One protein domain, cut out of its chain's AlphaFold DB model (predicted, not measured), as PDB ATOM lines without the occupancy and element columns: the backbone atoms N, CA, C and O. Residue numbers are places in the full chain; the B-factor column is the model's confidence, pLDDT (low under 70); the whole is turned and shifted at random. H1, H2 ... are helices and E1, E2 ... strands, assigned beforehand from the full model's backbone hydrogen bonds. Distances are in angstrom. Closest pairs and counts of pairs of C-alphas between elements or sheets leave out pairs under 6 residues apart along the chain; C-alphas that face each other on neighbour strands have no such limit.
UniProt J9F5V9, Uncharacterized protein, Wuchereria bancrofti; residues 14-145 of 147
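AT A GLANCE: This is residues 14 to 145 of the 147 residues of an uncharacterized protein of Wuchereria bancrofti (UniProt J9F5V9). This domain has little regular structure: a small parallel sheet, E1 E2 E3, has H4 over one face, and the loop of residues 33 to 71, with short H1, makes the opposite end. Of 132 printed residues, 42 are in named elements, ordered E1 H1 H2 E2 E3 H3 H4, class mixed. It is compact, radius of gyration of the C-alphas 14.8 A, spanning 45 by 32 by 30 A.

HOW THE PARTS SIT: E1, residues 16 to 20, parallels E2, residues 87 to 93; N 17 and O 87, 2.8 A apart, are within hydrogen-bond range. H1, residues 29 to 32, and H2, residues 72 to 79, are apart and not on the sheet; E1, H1 H2, E2 form a strand-helix-strand unit, parallel neighbours joined through helices, with a right-handed crossover. E3, residues 118 to 122, parallels E2, with N 122 and O 92 at 2.9 A. H3, residues 129 to 132, only grazes the sheet. H4, residues 135 to 143, touches E1, closest C-alphas His 16 and Val 142, 6.2 A; its height over the sheet is 9.6 A. Every O i to N i+4 pair is within range in H2 and H4; H1 and H3 are too short for one.

IN THESE COORDINATES: E1 begins at C-alpha 16 (55.864, -5.621, -7.645). E2 is 20.7 A long; H4, 11.8 A, ends at C-alpha 143 (56.945, -3.549, 1.123).

THE WHOLE: The printed part has no cut. Links H1 to H2 and E2 to E3 are long. Residues 34 to 35 and 53 to 54 have pLDDT under 70.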
ATOM      1  N   TRP A  14      59.383  -4.418 -13.205       70.38
ATOM      2  CA  TRP A  14      58.560  -4.166 -12.034       70.38
ATOM      3  C   TRP A  14      58.892  -5.214 -10.977       70.38
ATOM      4  O   TRP A  14      58.702  -6.407 -11.176       70.38
ATOM      5  N   THR A  15      59.350  -4.772  -9.809       86.88
ATOM      6  CA  THR A  15      59.565  -5.689  -8.682       86.88
ATOM      7  C   THR A  15      58.236  -6.160  -8.087       86.88
ATOM      8  O   THR A  15      58.149  -7.257  -7.541       86.88
ATOM      9  N   HIS A  16      57.179  -5.352  -8.220       90.31
ATOM     10  CA  HIS A  16      55.864  -5.621  -7.645       90.31
ATOM     11  C   HIS A  16      54.738  -5.237  -8.585       90.31
ATOM     12  O   HIS A  16      54.755  -4.156  -9.174       90.31
ATOM     13  N   PHE A  17      53.708  -6.072  -8.606       94.94
ATOM     14  CA  PHE A  17      52.426  -5.788  -9.219       94.94
ATOM     15  C   PHE A  17      51.298  -6.168  -8.258       94.94
ATOM     16  O   PHE A  17      51.242  -7.293  -7.759       94.94
ATOM     17  N   LEU A  18      50.383  -5.232  -8.009       96.19
ATOM     18  CA  LEU A  18      49.190  -5.457  -7.197       96.19
ATOM     19  C   LEU A  18      47.946  -5.132  -8.023       96.19
ATOM     20  O   LEU A  18      47.649  -3.967  -8.280       96.19
ATOM     21  N   GLY A  19      47.194  -6.162  -8.402       96.75
ATOM     22  CA  GLY A  19      45.875  -5.990  -9.002       96.75
ATOM     23  C   GLY A  19      44.821  -5.727  -7.929       96.75
ATOM     24  O   GLY A  19      44.650  -6.548  -7.030       96.75
ATOM     25  N   ILE A  20      44.085  -4.621  -8.029       97.94
ATOM     26  CA  ILE A  20      42.992  -4.274  -7.108       97.94
ATOM     27  C   ILE A  20      41.682  -4.275  -7.895       97.94
ATOM     28  O   ILE A  20      41.548  -3.516  -8.849       97.94
ATOM     29  N   SER A  21      40.747  -5.151  -7.523       97.56
ATOM     30  CA  SER A  21      39.446  -5.343  -8.186       97.56
ATOM     31  C   SER A  21      39.538  -5.451  -9.719       97.56
ATOM     32  O   SER A  21      38.714  -4.913 -10.453       97.56
ATOM     33  N   GLY A  22      40.559  -6.152 -10.227       96.38
ATOM     34  CA  GLY A  22      40.767  -6.332 -11.668       96.38
ATOM     35  C   GLY A  22      39.678  -7.179 -12.337       96.38
ATOM     36  O   GLY A  22      39.024  -7.992 -11.687       96.38
ATOM     37  N   ALA A  23      39.521  -7.044 -13.652       95.75
ATOM     38  CA  ALA A  23      38.589  -7.832 -14.461       95.75
ATOM     39  C   ALA A  23      39.342  -8.738 -15.451       95.75
ATOM     40  O   ALA A  23      39.063  -8.741 -16.649       95.75
ATOM     41  N   ASN A  24      40.331  -9.488 -14.961       95.69
ATOM     42  CA  ASN A  24      41.258 -10.251 -15.801       95.69
ATOM     43  C   ASN A  24      40.574 -11.386 -16.564       95.69
ATOM     44  O   ASN A  24      41.049 -11.761 -17.625       95.69
ATOM     45  N   TYR A  25      39.447 -11.915 -16.084       94.69
ATOM     46  CA  TYR A  25      38.624 -12.868 -16.845       94.69
ATOM     47  C   TYR A  25      37.380 -12.209 -17.461       94.69
ATOM     48  O   TYR A  25      36.465 -12.897 -17.903       94.69
ATOM     49  N   GLY A  26      37.334 -10.878 -17.506       94.12
ATOM     50  CA  GLY A  26      36.208 -10.113 -18.026       94.12
ATOM     51  C   GLY A  26      35.065  -9.955 -17.026       94.12
ATOM     52  O   GLY A  26      35.099 -10.461 -15.899       94.12
ATOM     53  N   LEU A  27      34.038  -9.224 -17.447       93.00
ATOM     54  CA  LEU A  27      32.880  -8.887 -16.620       93.00
ATOM     55  C   LEU A  27      31.619  -9.525 -17.181       93.00
ATOM     56  O   LEU A  27      31.319  -9.372 -18.365       93.00
ATOM     57  N   CYS A  28      30.823 -10.175 -16.330       90.25
ATOM     58  CA  CYS A  28      29.616 -10.851 -16.805       90.25
ATOM     59  C   CYS A  28      28.565  -9.922 -17.403       90.25
ATOM     60  O   CYS A  28      27.844 -10.320 -18.315       90.25
ATOM     61  N   VAL A  29      28.542  -8.652 -17.000       89.25
ATOM     62  CA  VAL A  29      27.705  -7.645 -17.664       89.25
ATOM     63  C   VAL A  29      28.046  -7.492 -19.155       89.25
ATOM     64  O   VAL A  29      27.152  -7.294 -19.976       89.25
ATOM     65  N   CYS A  30      29.315  -7.672 -19.540       91.12
ATOM     66  CA  CYS A  30      29.749  -7.585 -20.931       91.12
ATOM     67  C   CYS A  30      29.324  -8.789 -21.780       91.12
ATOM     68  O   CYS A  30      29.325  -8.681 -23.003       91.12
ATOM     69  N   GLN A  31      28.897  -9.903 -21.174       87.81
ATOM     70  CA  GLN A  31      28.315 -11.032 -21.908       87.81
ATOM     71  C   GLN A  31      27.046 -10.607 -22.667       87.81
ATOM     72  O   GLN A  31      26.845 -11.002 -23.816       87.81
ATOM     73  N   LEU A  32      26.220  -9.768 -22.029       80.38
ATOM     74  CA  LEU A  32      24.915  -9.320 -22.527       80.38
ATOM     75  C   LEU A  32      24.985  -8.007 -23.321       80.38
ATOM     76  O   LEU A  32      24.033  -7.649 -24.010       80.38
ATOM     77  N   ALA A  33      26.099  -7.280 -23.219       76.75
ATOM     78  CA  ALA A  33      26.236  -5.912 -23.713       76.75
ATOM     79  C   ALA A  33      27.408  -5.738 -24.695       76.75
ATOM     80  O   ALA A  33      27.989  -4.659 -24.756       76.75
ATOM     81  N   GLN A  34      27.746  -6.781 -25.465       65.06
ATOM     82  CA  GLN A  34      28.970  -6.891 -26.286       65.06
ATOM     83  C   GLN A  34      29.287  -5.677 -27.180       65.06
ATOM     84  O   GLN A  34      30.442  -5.460 -27.536       65.06
ATOM     85  N   THR A  35      28.279  -4.883 -27.556       62.78
ATOM     86  CA  THR A  35      28.434  -3.706 -28.424       62.78
ATOM     87  C   THR A  35      27.840  -2.416 -27.858       62.78
ATOM     88  O   THR A  35      27.892  -1.393 -28.538       62.78
ATOM     89  N   VAL A  36      27.274  -2.422 -26.643       72.19
ATOM     90  CA  VAL A  36      26.620  -1.221 -26.093       72.19
ATOM     91  C   VAL A  36      27.661  -0.280 -25.466       72.19
ATOM     92  O   VAL A  36      27.769   0.858 -25.920       72.19
ATOM     93  N   PRO A  37      28.502  -0.715 -24.511       84.44
ATOM     94  CA  PRO A  37      29.706   0.010 -24.142       84.44
ATOM     95  C   PRO A  37      30.894  -0.476 -24.973       84.44
ATOM     96  O   PRO A  37      31.139  -1.679 -25.072       84.44
ATOM     97  N   ALA A  38      31.701   0.453 -25.491       88.75
ATOM     98  CA  ALA A  38      32.903   0.108 -26.255       88.75
ATOM     99  C   ALA A  38      33.857  -0.818 -25.477       88.75
ATOM    100  O   ALA A  38      34.493  -1.672 -26.074       88.75
ATOM    101  N   TRP A  39      33.904  -0.728 -24.146       90.31
ATOM    102  CA  TRP A  39      34.759  -1.556 -23.290       90.31
ATOM    103  C   TRP A  39      34.255  -2.993 -23.073       90.31
ATOM    104  O   TRP A  39      34.929  -3.761 -22.397       90.31
ATOM    105  N   CYS A  40      33.114  -3.391 -23.641       93.31
ATOM    106  CA  CYS A  40      32.609  -4.770 -23.590       93.31
ATOM    107  C   CYS A  40      32.851  -5.567 -24.882       93.31
ATOM    108  O   CYS A  40      32.284  -6.645 -25.045       93.31
ATOM    109  N   ASN A  41      33.665  -5.052 -25.803       91.88
ATOM    110  CA  ASN A  41      33.902  -5.699 -27.089       91.88
ATOM    111  C   ASN A  41      34.835  -6.928 -26.984       91.88
ATOM    112  O   ASN A  41      35.599  -7.083 -26.030       91.88
ATOM    113  N   ALA A  42      34.789  -7.796 -27.999       92.06
ATOM    114  CA  ALA A  42      35.551  -9.048 -28.053       92.06
ATOM    115  C   ALA A  42      37.005  -8.913 -28.558       92.06
ATOM    116  O   ALA A  42      37.711  -9.911 -28.657       92.06
ATOM    117  N   LEU A  43      37.471  -7.714 -28.898       92.81
ATOM    118  CA  LEU A  43      38.827  -7.471 -29.387       92.81
ATOM    119  C   LEU A  43      39.746  -7.021 -28.243       92.81
ATOM    120  O   LEU A  43      40.671  -7.744 -27.888       92.81
ATOM    121  N   ASP A  44      39.449  -5.885 -27.619       93.38
ATOM    122  CA  ASP A  44      40.240  -5.283 -26.534       93.38
ATOM    123  C   ASP A  44      39.420  -4.943 -25.277       93.38
ATOM    124  O   ASP A  44      39.917  -4.315 -24.343       93.38
ATOM    125  N   GLY A  45      38.161  -5.379 -25.228       93.50
ATOM    126  CA  GLY A  45      37.263  -5.141 -24.104       93.50
ATOM    127  C   GLY A  45      37.299  -6.218 -23.018       93.50
ATOM    128  O   GLY A  45      38.066  -7.177 -23.049       93.50
ATOM    129  N   LEU A  46      36.387  -6.082 -22.059       94.75
ATOM    130  CA  LEU A  46      36.180  -6.977 -20.920       94.75
ATOM    131  C   LEU A  46      35.160  -8.083 -21.218       94.75
ATOM    132  O   LEU A  46      34.480  -8.573 -20.311       94.75
ATOM    133  N   TYR A  47      35.020  -8.457 -22.490       93.81
ATOM    134  CA  TYR A  47      34.112  -9.512 -22.910       93.81
ATOM    135  C   TYR A  47      34.566 -10.864 -22.340       93.81
ATOM    136  O   TYR A  47      35.662 -11.330 -22.664       93.81
ATOM    137  N   PRO A  48      33.737 -11.526 -21.514       92.00
ATOM    138  CA  PRO A  48      34.120 -12.774 -20.871       92.00
ATOM    139  C   PRO A  48      33.967 -13.982 -21.801       92.00
ATOM    140  O   PRO A  48      34.285 -15.091 -21.386       92.00
ATOM    141  N   GLY A  49      33.461 -13.799 -23.027       89.19
ATOM    142  CA  GLY A  49      33.115 -14.874 -23.954       89.19
ATOM    143  C   GLY A  49      31.736 -15.492 -23.706       89.19
ATOM    144  O   GLY A  49      31.009 -15.096 -22.796       89.19
ATOM    145  N   TYR A  50      31.388 -16.495 -24.517       82.81
ATOM    146  CA  TYR A  50      30.114 -17.229 -24.454       82.81
ATOM    147  C   TYR A  50      30.322 -18.669 -24.950       82.81
ATOM    148  O   TYR A  50      30.053 -18.966 -26.112       82.81
ATOM    149  N   THR A  51      30.906 -19.554 -24.129       74.81
ATOM    150  CA  THR A  51      31.229 -20.931 -24.583       74.81
ATOM    151  C   THR A  51      30.714 -22.059 -23.695       74.81
ATOM    152  O   THR A  51      30.848 -23.221 -24.069       74.81
ATOM    153  N   CYS A  52      30.064 -21.746 -22.576       72.25
ATOM    154  CA  CYS A  52      29.424 -22.732 -21.706       72.25
ATOM    155  C   CYS A  52      27.961 -22.973 -22.106       72.25
ATOM    156  O   CYS A  52      27.069 -22.463 -21.437       72.25
ATOM    157  N   GLU A  53      27.751 -23.683 -23.220       59.47
ATOM    158  CA  GLU A  53      26.493 -24.332 -23.662       59.47
ATOM    159  C   GLU A  53      25.212 -23.848 -22.943       59.47
ATOM    160  O   GLU A  53      24.815 -24.379 -21.911       59.47
ATOM    161  N   ASP A  54      24.572 -22.820 -23.508       62.16
ATOM    162  CA  ASP A  54      23.269 -22.265 -23.097       62.16
ATOM    163  C   ASP A  54      23.192 -21.543 -21.740       62.16
ATOM    164  O   ASP A  54      22.120 -21.078 -21.342       62.16
ATOM    165  N   GLN A  55      24.316 -21.340 -21.050       73.06
ATOM    166  CA  GLN A  55      24.301 -20.557 -19.822       73.06
ATOM    167  C   GLN A  55      24.164 -19.052 -20.060       73.06
ATOM    168  O   GLN A  55      25.046 -18.378 -20.600       73.06
ATOM    169  N   LEU A  56      23.065 -18.512 -19.534       73.19
ATOM    170  CA  LEU A  56      22.739 -17.091 -19.616       73.19
ATOM    171  C   LEU A  56      23.631 -16.208 -18.727       73.19
ATOM    172  O   LEU A  56      23.793 -15.025 -19.010       73.19
ATOM    173  N   ILE A  57      24.172 -16.765 -17.637       82.69
ATOM    174  CA  ILE A  57      24.948 -16.032 -16.631       82.69
ATOM    175  C   ILE A  57      26.338 -16.644 -16.538       82.69
ATOM    176  O   ILE A  57      26.483 -17.771 -16.072       82.69
ATOM    177  N   CYS A  58      27.369 -15.882 -16.900       87.12
ATOM    178  CA  CYS A  58      28.715 -16.428 -16.894       87.12
ATOM    179  C   CYS A  58      29.332 -16.681 -15.523       87.12
ATOM    180  O   CYS A  58      30.375 -17.308 -15.474       87.12
ATOM    181  N   ALA A  59      28.766 -16.238 -14.401       86.00
ATOM    182  CA  ALA A  59      29.461 -16.345 -13.116       86.00
ATOM    183  C   ALA A  59      29.630 -17.786 -12.608       86.00
ATOM    184  O   ALA A  59      30.723 -18.156 -12.170       86.00
ATOM    185  N   TYR A  60      28.568 -18.595 -12.679       85.44
ATOM    186  CA  TYR A  60      28.483 -19.894 -12.009       85.44
ATOM    187  C   TYR A  60      28.135 -20.997 -13.017       85.44
ATOM    188  O   TYR A  60      26.955 -21.214 -13.296       85.44
ATOM    189  N   PRO A  61      29.139 -21.678 -13.596       82.19
ATOM    190  CA  PRO A  61      28.879 -22.745 -14.544       82.19
ATOM    191  C   PRO A  61      28.280 -24.000 -13.902       82.19
ATOM    192  O   PRO A  61      28.724 -24.418 -12.836       82.19
ATOM    193  N   ASP A  62      27.284 -24.597 -14.566       71.88
ATOM    194  CA  ASP A  62      26.495 -25.746 -14.083       71.88
ATOM    195  C   ASP A  62      27.230 -27.093 -14.257       71.88
ATOM    196  O   ASP A  62      26.806 -28.116 -13.722       71.88
ATOM    197  N   SER A  63      28.339 -27.116 -15.003       70.81
ATOM    198  CA  SER A  63      29.142 -28.309 -15.307       70.81
ATOM    199  C   SER A  63      30.638 -27.967 -15.397       70.81
ATOM    200  O   SER A  63      31.030 -26.829 -15.128       70.81
ATOM    201  N   GLU A  64      31.495 -28.932 -15.775       70.69
ATOM    202  CA  GLU A  64      32.896 -28.669 -16.146       70.69
ATOM    203  C   GLU A  64      32.971 -27.817 -17.426       70.69
ATOM    204  O   GLU A  64      33.396 -28.267 -18.492       70.69
ATOM    205  N   CYS A  65      32.553 -26.556 -17.337       73.44
ATOM    206  CA  CYS A  65      32.716 -25.638 -18.434       73.44
ATOM    207  C   CYS A  65      34.160 -25.153 -18.500       73.44
ATOM    208  O   CYS A  65      34.655 -24.415 -17.641       73.44
ATOM    209  N   LYS A  66      34.824 -25.503 -19.600       78.50
ATOM    210  CA  LYS A  66      36.081 -24.877 -19.985       78.50
ATOM    211  C   LYS A  66      35.796 -23.678 -20.878       78.50
ATOM    212  O   LYS A  66      35.742 -23.822 -22.098       78.50
ATOM    213  N   GLN A  67      35.669 -22.506 -20.260       82.19
ATOM    214  CA  GLN A  67      35.505 -21.263 -21.002       82.19
ATOM    215  C   GLN A  67      36.663 -21.031 -21.985       82.19
ATOM    216  O   GLN A  67      37.836 -21.125 -21.611       82.19
ATOM    217  N   LYS A  68      36.303 -20.676 -23.218       80.31
ATOM    218  CA  LYS A  68      37.157 -20.259 -24.336       80.31
ATOM    219  C   LYS A  68      36.626 -18.944 -24.919       80.31
ATOM    220  O   LYS A  68      35.505 -18.546 -24.609       80.31
ATOM    221  N   ASN A  69      37.389 -18.304 -25.802       86.25
ATOM    222  CA  ASN A  69      36.950 -17.115 -26.540       86.25
ATOM    223  C   ASN A  69      36.594 -15.933 -25.620       86.25
ATOM    224  O   ASN A  69      35.533 -15.318 -25.764       86.25
ATOM    225  N   TYR A  70      37.476 -15.616 -24.669       92.19
ATOM    226  CA  TYR A  70      37.474 -14.280 -24.061       92.19
ATOM    227  C   TYR A  70      37.707 -13.222 -25.153       92.19
ATOM    228  O   TYR A  70      37.955 -13.560 -26.313       92.19
ATOM    229  N   SER A  71      37.651 -11.931 -24.814       94.31
ATOM    230  CA  SER A  71      38.197 -10.942 -25.745       94.31
ATOM    231  C   SER A  71      39.646 -11.289 -26.110       94.31
ATOM    232  O   SER A  71      40.375 -11.839 -25.279       94.31
ATOM    233  N   ALA A  72      40.080 -10.969 -27.331       95.06
ATOM    234  CA  ALA A  72      41.432 -11.300 -27.784       95.06
ATOM    235  C   ALA A  72      42.507 -10.745 -26.830       95.06
ATOM    236  O   ALA A  72      43.487 -11.422 -26.530       95.06
ATOM    237  N   PHE A  73      42.286  -9.546 -26.284       95.06
ATOM    238  CA  PHE A  73      43.116  -8.970 -25.230       95.06
ATOM    239  C   PHE A  73      43.183  -9.839 -23.969       95.06
ATOM    240  O   PHE A  73      44.279 -10.182 -23.535       95.06
ATOM    241  N   LEU A  74      42.041 -10.225 -23.388       95.56
ATOM    242  CA  LEU A  74      42.023 -11.027 -22.163       95.56
ATOM    243  C   LEU A  74      42.552 -12.446 -22.390       95.56
ATOM    244  O   LEU A  74      43.173 -13.023 -21.500       95.56
ATOM    245  N   GLU A  75      42.315 -13.028 -23.564       93.94
ATOM    246  CA  GLU A  75      42.861 -14.335 -23.919       93.94
ATOM    247  C   GLU A  75      44.388 -14.289 -24.012       93.94
ATOM    248  O   GLU A  75      45.054 -15.148 -23.436       93.94
ATOM    249  N   ASN A  76      44.947 -13.255 -24.646       94.00
ATOM    250  CA  ASN A  76      46.391 -13.040 -24.684       94.00
ATOM    251  C   ASN A  76      46.956 -12.787 -23.281       94.00
ATOM    252  O   ASN A  76      47.902 -13.458 -22.884       94.00
ATOM    253  N   LEU A  77      46.333 -11.892 -22.506       92.88
ATOM    254  CA  LEU A  77      46.768 -11.548 -21.150       92.88
ATOM    255  C   LEU A  77      46.802 -12.770 -20.223       92.88
ATOM    256  O   LEU A  77      47.734 -12.936 -19.446       92.88
ATOM    257  N   ASN A  78      45.790 -13.641 -20.291       92.56
ATOM    258  CA  ASN A  78      45.707 -14.793 -19.393       92.56
ATOM    259  C   ASN A  78      46.541 -16.001 -19.835       92.56
ATOM    260  O   ASN A  78      46.780 -16.892 -19.015       92.56
ATOM    261  N   ASN A  79      46.917 -16.068 -21.114       92.69
ATOM    262  CA  ASN A  79      47.750 -17.139 -21.661       92.69
ATOM    263  C   ASN A  79      49.235 -16.759 -21.733       92.69
ATOM    264  O   ASN A  79      50.050 -17.640 -22.011       92.69
ATOM    265  N   ASP A  80      49.590 -15.495 -21.491       91.81
ATOM    266  CA  ASP A  80      50.981 -15.067 -21.402       91.81
ATOM    267  C   ASP A  80      51.653 -15.735 -20.186       91.81
ATOM    268  O   ASP A  80      51.198 -15.561 -19.049       91.81
ATOM    269  N   PRO A  81      52.707 -16.551 -20.384       89.44
ATOM    270  CA  PRO A  81      53.441 -17.148 -19.275       89.44
ATOM    271  C   PRO A  81      54.333 -16.137 -18.539       89.44
ATOM    272  O   PRO A  81      54.828 -16.454 -17.454       89.44
ATOM    273  N   ASN A  82      54.576 -14.960 -19.122       90.44
ATOM    274  CA  ASN A  82      55.391 -13.925 -18.510       90.44
ATOM    275  C   ASN A  82      54.647 -13.290 -17.340       90.44
ATOM    276  O   ASN A  82      53.448 -13.024 -17.383       90.44
ATOM    277  N   ARG A  83      55.387 -13.046 -16.261       87.38
ATOM    278  CA  ARG A  83      54.850 -12.397 -15.070       87.38
ATOM    279  C   ARG A  83      55.064 -10.898 -15.205       87.38
ATOM    280  O   ARG A  83      56.157 -10.470 -15.553       87.38
ATOM    281  N   GLU A  84      54.041 -10.124 -14.857       88.00
ATOM    282  CA  GLU A  84      54.104  -8.654 -14.855       88.00
ATOM    283  C   GLU A  84      55.182  -8.113 -13.894       88.00
ATOM    284  O   GLU A  84      55.690  -7.013 -14.080       88.00
ATOM    285  N   ALA A  85      55.522  -8.892 -12.857       92.19
ATOM    286  CA  ALA A  85      56.533  -8.572 -11.856       92.19
ATOM    287  C   ALA A  85      57.079  -9.833 -11.157       92.19
ATOM    288  O   ALA A  85      56.474 -10.911 -11.223       92.19
ATOM    289  N   ASP A  86      58.162  -9.682 -10.390       92.56
ATOM    290  CA  ASP A  86      58.684 -10.739  -9.507       92.56
ATOM    291  C   ASP A  86      57.669 -11.140  -8.427       92.56
ATOM    292  O   ASP A  86      57.469 -12.330  -8.136       92.56
ATOM    293  N   HIS A  87      56.980 -10.139  -7.876       93.88
ATOM    294  CA  HIS A  87      55.947 -10.285  -6.860       93.88
ATOM    295  C   HIS A  87      54.601  -9.784  -7.390       93.88
ATOM    296  O   HIS A  87      54.389  -8.589  -7.563       93.88
ATOM    297  N   VAL A  88      53.677 -10.704  -7.644       95.56
ATOM    298  CA  VAL A  88      52.349 -10.442  -8.201       95.56
ATOM    299  C   VAL A  88      51.303 -10.824  -7.165       95.56
ATOM    300  O   VAL A  88      51.187 -11.991  -6.797       95.56
ATOM    301  N   TYR A  89      50.496  -9.865  -6.733       97.00
ATOM    302  CA  TYR A  89      49.365 -10.097  -5.841       97.00
ATOM    303  C   TYR A  89      48.077  -9.594  -6.477       97.00
ATOM    304  O   TYR A  89      48.084  -8.711  -7.336       97.00
ATOM    305  N   ALA A  90      46.955 -10.147  -6.034       97.12
ATOM    306  CA  ALA A  90      45.645  -9.644  -6.409       97.12
ATOM    307  C   ALA A  90      44.735  -9.544  -5.190       97.12
ATOM    308  O   ALA A  90      44.721 -10.421  -4.329       97.12
ATOM    309  N   MET A  91      43.931  -8.495  -5.138       97.56
ATOM    310  CA  MET A  91      42.918  -8.327  -4.114       97.56
ATOM    311  C   MET A  91      41.608  -7.834  -4.701       97.56
ATOM    312  O   MET A  91      41.598  -7.059  -5.650       97.56
ATOM    313  N   TRP A  92      40.499  -8.313  -4.152       97.75
ATOM    314  CA  TRP A  92      39.147  -7.979  -4.609       97.75
ATOM    315  C   TRP A  92      38.141  -8.154  -3.472       97.75
ATOM    316  O   TRP A  92      38.519  -8.524  -2.357       97.75
ATOM    317  N   SER A  93      36.861  -7.907  -3.749       97.31
ATOM    318  CA  SER A  93      35.788  -8.153  -2.792       97.31
ATOM    319  C   SER A  93      34.676  -9.034  -3.345       97.31
ATOM    320  O   SER A  93      34.295  -8.932  -4.508       97.31
ATOM    321  N   ASP A  94      34.111  -9.854  -2.461       95.81
ATOM    322  CA  ASP A  94      32.883 -10.610  -2.708       95.81
ATOM    323  C   ASP A  94      31.628  -9.721  -2.762       95.81
ATOM    324  O   ASP A  94      30.584 -10.175  -3.233       95.81
ATOM    325  N   VAL A  95      31.706  -8.481  -2.266       96.44
ATOM    326  CA  VAL A  95      30.598  -7.507  -2.267       96.44
ATOM    327  C   VAL A  95      30.823  -6.361  -3.258       96.44
ATOM    328  O   VAL A  95      30.135  -5.347  -3.188       96.44
ATOM    329  N   ASP A  96      31.768  -6.531  -4.183       97.12
ATOM    330  CA  ASP A  96      32.095  -5.556  -5.222       97.12
ATOM    331  C   ASP A  96      30.907  -5.348  -6.184       97.12
ATOM    332  O   ASP A  96      30.486  -6.248  -6.920       97.12
ATOM    333  N   GLU A  97      30.355  -4.138  -6.158       95.50
ATOM    334  CA  GLU A  97      29.171  -3.728  -6.908       95.50
ATOM    335  C   GLU A  97      29.417  -3.533  -8.410       95.50
ATOM    336  O   GLU A  97      28.455  -3.419  -9.168       95.50
ATOM    337  N   VAL A  98      30.679  -3.502  -8.851       94.81
ATOM    338  CA  VAL A  98      31.061  -3.341 -10.263       94.81
ATOM    339  C   VAL A  98      31.420  -4.684 -10.881       94.81
ATOM    340  O   VAL A  98      30.979  -4.990 -11.990       94.81
ATOM    341  N   LEU A  99      32.189  -5.509 -10.166       94.25
ATOM    342  CA  LEU A  99      32.506  -6.860 -10.630       94.25
ATOM    343  C   LEU A  99      31.250  -7.735 -10.681       94.25
ATOM    344  O   LEU A  99      31.143  -8.587 -11.566       94.25
ATOM    345  N   LEU A 100      30.289  -7.465  -9.781       91.75
ATOM    346  CA  LEU A 100      29.019  -8.175  -9.628       91.75
ATOM    347  C   LEU A 100      29.215  -9.674  -9.363       91.75
ATOM    348  O   LEU A 100      30.312 -10.215  -9.441       91.75
ATOM    349  N   LEU A 101      28.134 -10.377  -9.006       92.50
ATOM    350  CA  LEU A 101      28.125 -11.844  -8.896       92.50
ATOM    351  C   LEU A 101      29.273 -12.410  -8.028       92.50
ATOM    352  O   LEU A 101      29.789 -13.489  -8.312       92.50
ATOM    353  N   ARG A 102      29.657 -11.690  -6.963       92.81
ATOM    354  CA  ARG A 102      30.796 -11.996  -6.071       92.81
ATOM    355  C   ARG A 102      32.160 -12.040  -6.773       92.81
ATOM    356  O   ARG A 102      33.045 -12.791  -6.381       92.81
ATOM    357  N   GLY A 103      32.311 -11.263  -7.841       93.44
ATOM    358  CA  GLY A 103      33.523 -11.193  -8.649       93.44
ATOM    359  C   GLY A 103      33.812 -12.470  -9.432       93.44
ATOM    360  O   GLY A 103      34.974 -12.744  -9.723       93.44
ATOM    361  N   MET A 104      32.794 -13.270  -9.750       93.44
ATOM    362  CA  MET A 104      32.962 -14.548 -10.441       93.44
ATOM    363  C   MET A 104      32.676 -14.427 -11.937       93.44
ATOM    364  O   MET A 104      31.638 -13.910 -12.343       93.44
ATOM    365  N   THR A 105      33.573 -14.999 -12.738       92.12
ATOM    366  CA  THR A 105      33.435 -15.182 -14.183       92.12
ATOM    367  C   THR A 105      33.892 -16.595 -14.547       92.12
ATOM    368  O   THR A 105      35.026 -16.996 -14.298       92.12
ATOM    369  N   TRP A 106      32.976 -17.376 -15.099       90.12
ATOM    370  CA  TRP A 106      33.088 -18.789 -15.463       90.12
ATOM    371  C   TRP A 106      33.691 -19.660 -14.361       90.12
ATOM    372  O   TRP A 106      34.628 -20.426 -14.582       90.12
ATOM    373  N   GLY A 107      33.178 -19.504 -13.136       89.50
ATOM    374  CA  GLY A 107      33.633 -20.258 -11.968       89.50
ATOM    375  C   GLY A 107      35.006 -19.832 -11.439       89.50
ATOM    376  O   GLY A 107      35.534 -20.465 -10.525       89.50
ATOM    377  N   LYS A 108      35.590 -18.748 -11.965       91.12
ATOM    378  CA  LYS A 108      36.870 -18.187 -11.516       91.12
ATOM    379  C   LYS A 108      36.674 -16.772 -10.970       91.12
ATOM    380  O   LYS A 108      35.902 -16.013 -11.547       91.12
ATOM    381  N   PRO A 109      37.401 -16.368  -9.915       94.94
ATOM    382  CA  PRO A 109      37.440 -14.965  -9.523       94.94
ATOM    383  C   PRO A 109      38.030 -14.131 -10.664       94.94
ATOM    384  O   PRO A 109      39.158 -14.392 -11.085       94.94
ATOM    385  N   THR A 110      37.295 -13.141 -11.165       95.75
ATOM    386  CA  THR A 110      37.712 -12.344 -12.324       95.75
ATOM    387  C   THR A 110      38.969 -11.523 -12.049       95.75
ATOM    388  O   THR A 110      39.824 -11.392 -12.916       95.75
ATOM    389  N   SER A 111      39.164 -11.078 -10.807       97.00
ATOM    390  CA  SER A 111      40.364 -10.340 -10.388       97.00
ATOM    391  C   SER A 111      41.608 -11.197 -10.206       97.00
ATOM    392  O   SER A 111      42.688 -10.665  -9.961       97.00
ATOM    393  N   ARG A 112      41.498 -12.524 -10.322       95.50
ATOM    394  CA  ARG A 112      42.655 -13.414 -10.220       95.50
ATOM    395  C   ARG A 112      43.623 -13.146 -11.372       95.50
ATOM    396  O   ARG A 112      43.209 -13.092 -12.524       95.50
ATOM    397  N   ILE A 113      44.914 -13.064 -11.067       95.88
ATOM    398  CA  ILE A 113      45.985 -12.989 -12.067       95.88
ATOM    399  C   ILE A 113      46.628 -14.383 -12.176       95.88
ATOM    400  O   ILE A 113      46.949 -14.987 -11.141       95.88
ATOM    401  N   PRO A 114      46.782 -14.959 -13.381       93.56
ATOM    402  CA  PRO A 114      47.572 -16.177 -13.564       93.56
ATOM    403  C   PRO A 114      48.993 -16.017 -12.999       93.56
ATOM    404  O   PRO A 114      49.638 -14.998 -13.199       93.56
ATOM    405  N   GLY A 115      49.482 -17.008 -12.248       92.69
ATOM    406  CA  GLY A 115      50.843 -16.966 -11.691       92.69
ATOM    407  C   GLY A 115      51.070 -15.992 -10.520       92.69
ATOM    408  O   GLY A 115      52.221 -15.756 -10.159       92.69
ATOM    409  N   MET A 116      50.012 -15.438  -9.910       94.69
ATOM    410  CA  MET A 116      50.138 -14.594  -8.710       94.69
ATOM    411  C   MET A 116      50.681 -15.363  -7.492       94.69
ATOM    412  O   MET A 116      50.344 -16.529  -7.281       94.69
ATOM    413  N   ASN A 117      51.469 -14.688  -6.654       96.25
ATOM    414  CA  ASN A 117      52.034 -15.211  -5.408       96.25
ATOM    415  C   ASN A 117      50.998 -15.333  -4.287       96.25
ATOM    416  O   ASN A 117      51.133 -16.194  -3.423       96.25
ATOM    417  N   GLY A 118      49.981 -14.474  -4.276       95.69
ATOM    418  CA  GLY A 118      49.003 -14.442  -3.195       95.69
ATOM    419  C   GLY A 118      47.762 -13.638  -3.539       95.69
ATOM    420  O   GLY A 118      47.714 -12.929  -4.549       95.69
ATOM    421  N   ARG A 119      46.745 -13.772  -2.686       96.62
ATOM    422  CA  ARG A 119      45.507 -13.008  -2.798       96.62
ATOM    423  C   ARG A 119      44.916 -12.640  -1.452       96.62
ATOM    424  O   ARG A 119      45.018 -13.421  -0.511       96.62
ATOM    425  N   TRP A 120      44.170 -11.543  -1.433       97.44
ATOM    426  CA  TRP A 120      43.289 -11.189  -0.326       97.44
ATOM    427  C   TRP A 120      41.882 -10.869  -0.829       97.44
ATOM    428  O   TRP A 120      41.714 -10.240  -1.872       97.44
ATOM    429  N   VAL A 121      40.862 -11.322  -0.099       97.75
ATOM    430  CA  VAL A 121      39.456 -11.130  -0.474       97.75
ATOM    431  C   VAL A 121      38.724 -10.434   0.664       97.75
ATOM    432  O   VAL A 121      38.707 -10.938   1.786       97.75
ATOM    433  N   SER A 122      38.128  -9.280   0.370       96.69
ATOM    434  CA  SER A 122      37.306  -8.520   1.311       96.69
ATOM    435  C   SER A 122      35.861  -9.005   1.308       96.69
ATOM    436  O   SER A 122      35.277  -9.229   0.246       96.69
ATOM    437  N   ASP A 123      35.245  -9.062   2.485       95.62
ATOM    438  CA  ASP A 123      33.816  -9.318   2.678       95.62
ATOM    439  C   ASP A 123      32.980  -8.027   2.814       95.62
ATOM    440  O   ASP A 123      31.773  -8.110   3.037       95.62
ATOM    441  N   ARG A 124      33.600  -6.835   2.721       94.56
ATOM    442  CA  ARG A 124      32.957  -5.555   3.101       94.56
ATOM    443  C   ARG A 124      33.179  -4.375   2.160       94.56
ATOM    444  O   ARG A 124      32.389  -3.435   2.201       94.56
ATOM    445  N   ASN A 125      34.247  -4.371   1.368       96.31
ATOM    446  CA  ASN A 125      34.635  -3.190   0.598       96.31
ATOM    447  C   ASN A 125      34.062  -3.248  -0.819       96.31
ATOM    448  O   ASN A 125      34.356  -4.180  -1.554       96.31
ATOM    449  N   GLY A 126      33.303  -2.227  -1.219       97.25
ATOM    450  CA  GLY A 126      32.910  -2.044  -2.620       97.25
ATOM    451  C   GLY A 126      34.100  -1.781  -3.552       97.25
ATOM    452  O   GLY A 126      35.242  -1.648  -3.098       97.25
ATOM    453  N   HIS A 127      33.838  -1.650  -4.852       97.44
ATOM    454  CA  HIS A 127      34.869  -1.599  -5.897       97.44
ATOM    455  C   HIS A 127      35.925  -0.518  -5.655       97.44
ATOM    456  O   HIS A 127      37.124  -0.785  -5.634       97.44
ATOM    457  N   MET A 128      35.480   0.716  -5.403       97.94
ATOM    458  CA  MET A 128      36.392   1.835  -5.134       97.94
ATOM    459  C   MET A 128      37.009   1.749  -3.735       97.94
ATOM    460  O   MET A 128      38.182   2.060  -3.545       97.94
ATOM    461  N   ALA A 129      36.256   1.243  -2.756       97.62
ATOM    462  CA  ALA A 129      36.739   1.069  -1.387       97.62
ATOM    463  C   ALA A 129      37.878   0.042  -1.288       97.62
ATOM    464  O   ALA A 129      38.716   0.149  -0.396       97.62
ATOM    465  N   MET A 130      37.955  -0.920  -2.214       97.44
ATOM    466  CA  MET A 130      39.099  -1.829  -2.332       97.44
ATOM    467  C   MET A 130      40.408  -1.106  -2.641       97.44
ATOM    468  O   MET A 130      41.468  -1.618  -2.304       97.44
ATOM    469  N   LYS A 131      40.359   0.066  -3.274       96.62
ATOM    470  CA  LYS A 131      41.529   0.923  -3.467       96.62
ATOM    471  C   LYS A 131      41.685   1.918  -2.318       96.62
ATOM    472  O   LYS A 131      42.799   2.152  -1.863       96.62
ATOM    473  N   ASP A 132      40.593   2.509  -1.855       97.31
ATOM    474  CA  ASP A 132      40.677   3.679  -0.978       97.31
ATOM    475  C   ASP A 132      40.813   3.329   0.515       97.31
ATOM    476  O   ASP A 132      41.331   4.145   1.271       97.31
ATOM    477  N   LEU A 133      40.360   2.142   0.949       97.69
ATOM    478  CA  LEU A 133      40.251   1.753   2.370       97.69
ATOM    479  C   LEU A 133      41.085   0.516   2.745       97.69
ATOM    480  O   LEU A 133      40.803  -0.169   3.734       97.69
ATOM    481  N   THR A 134      42.058   0.150   1.914       96.25
ATOM    482  CA  THR A 134      42.921  -1.018   2.148       96.25
ATOM    483  C   THR A 134      44.396  -0.680   1.967       96.25
ATOM    484  O   THR A 134      45.192  -1.522   1.547       96.25
ATOM    485  N   GLU A 135      44.773   0.554   2.266       96.00
ATOM    486  CA  GLU A 135      46.126   1.082   2.147       96.00
ATOM    487  C   GLU A 135      47.147   0.228   2.902       96.00
ATOM    488  O   GLU A 135      48.230  -0.035   2.385       96.00
ATOM    489  N   LEU A 136      46.775  -0.307   4.072       95.12
ATOM    490  CA  LEU A 136      47.627  -1.227   4.822       95.12
ATOM    491  C   LEU A 136      47.905  -2.511   4.029       95.12
ATOM    492  O   LEU A 136      49.040  -2.962   3.985       95.12
ATOM    493  N   ARG A 137      46.908  -3.076   3.337       94.94
ATOM    494  CA  ARG A 137      47.104  -4.274   2.496       94.94
ATOM    495  C   ARG A 137      47.966  -3.982   1.277       94.94
ATOM    496  O   ARG A 137      48.793  -4.805   0.901       94.94
ATOM    497  N   GLN A 138      47.791  -2.804   0.683       95.12
ATOM    498  CA  GLN A 138      48.621  -2.361  -0.434       95.12
ATOM    499  C   GLN A 138      50.078  -2.186   0.009       95.12
ATOM    500  O   GLN A 138      50.989  -2.627  -0.689       95.12
ATOM    501  N   TYR A 139      50.297  -1.606   1.190       94.69
ATOM    502  CA  TYR A 139      51.619  -1.458   1.791       94.69
ATOM    503  C   TYR A 139      52.285  -2.812   2.064       94.69
ATOM    504  O   TYR A 139      53.415  -3.017   1.632       94.69
ATOM    505  N   GLU A 140      51.586  -3.755   2.703       94.69
ATOM    506  CA  GLU A 140      52.105  -5.110   2.958       94.69
ATOM    507  C   GLU A 140      52.516  -5.824   1.659       94.69
ATOM    508  O   GLU A 140      53.595  -6.418   1.583       94.69
ATOM    509  N   ALA A 141      51.708  -5.703   0.600       93.19
ATOM    510  CA  ALA A 141      51.994  -6.338  -0.686       93.19
ATOM    511  C   ALA A 141      53.250  -5.761  -1.360       93.19
ATOM    512  O   ALA A 141      54.019  -6.508  -1.966       93.19
ATOM    513  N   VAL A 142      53.461  -4.444  -1.250       91.81
ATOM    514  CA  VAL A 142      54.568  -3.728  -1.907       91.81
ATOM    515  C   VAL A 142      55.857  -3.743  -1.085       91.81
ATOM    516  O   VAL A 142      56.940  -3.754  -1.655       91.81
ATOM    517  N   VAL A 143      55.770  -3.695   0.245       93.12
ATOM    518  CA  VAL A 143      56.945  -3.549   1.123       93.12
ATOM    519  C   VAL A 143      57.359  -4.871   1.750       93.12
ATOM    520  O   VAL A 143      58.549  -5.120   1.934       93.12
ATOM    521  N   HIS A 144      56.392  -5.724   2.084       93.69
ATOM    522  CA  HIS A 144      56.634  -6.982   2.785       93.69
ATOM    523  C   HIS A 144      56.461  -8.212   1.895       93.69
ATOM    524  O   HIS A 144      56.676  -9.329   2.366       93.69
ATOM    525  N   HIS A 145      56.110  -8.029   0.617       92.56
ATOM    526  CA  HIS A 145      55.856  -9.124  -0.320       92.56
ATOM    527  C   HIS A 145      54.857 -10.142   0.263       92.56
ATOM    528  O   HIS A 145      55.029 -11.363   0.159       92.56
TER     529      HIS A 145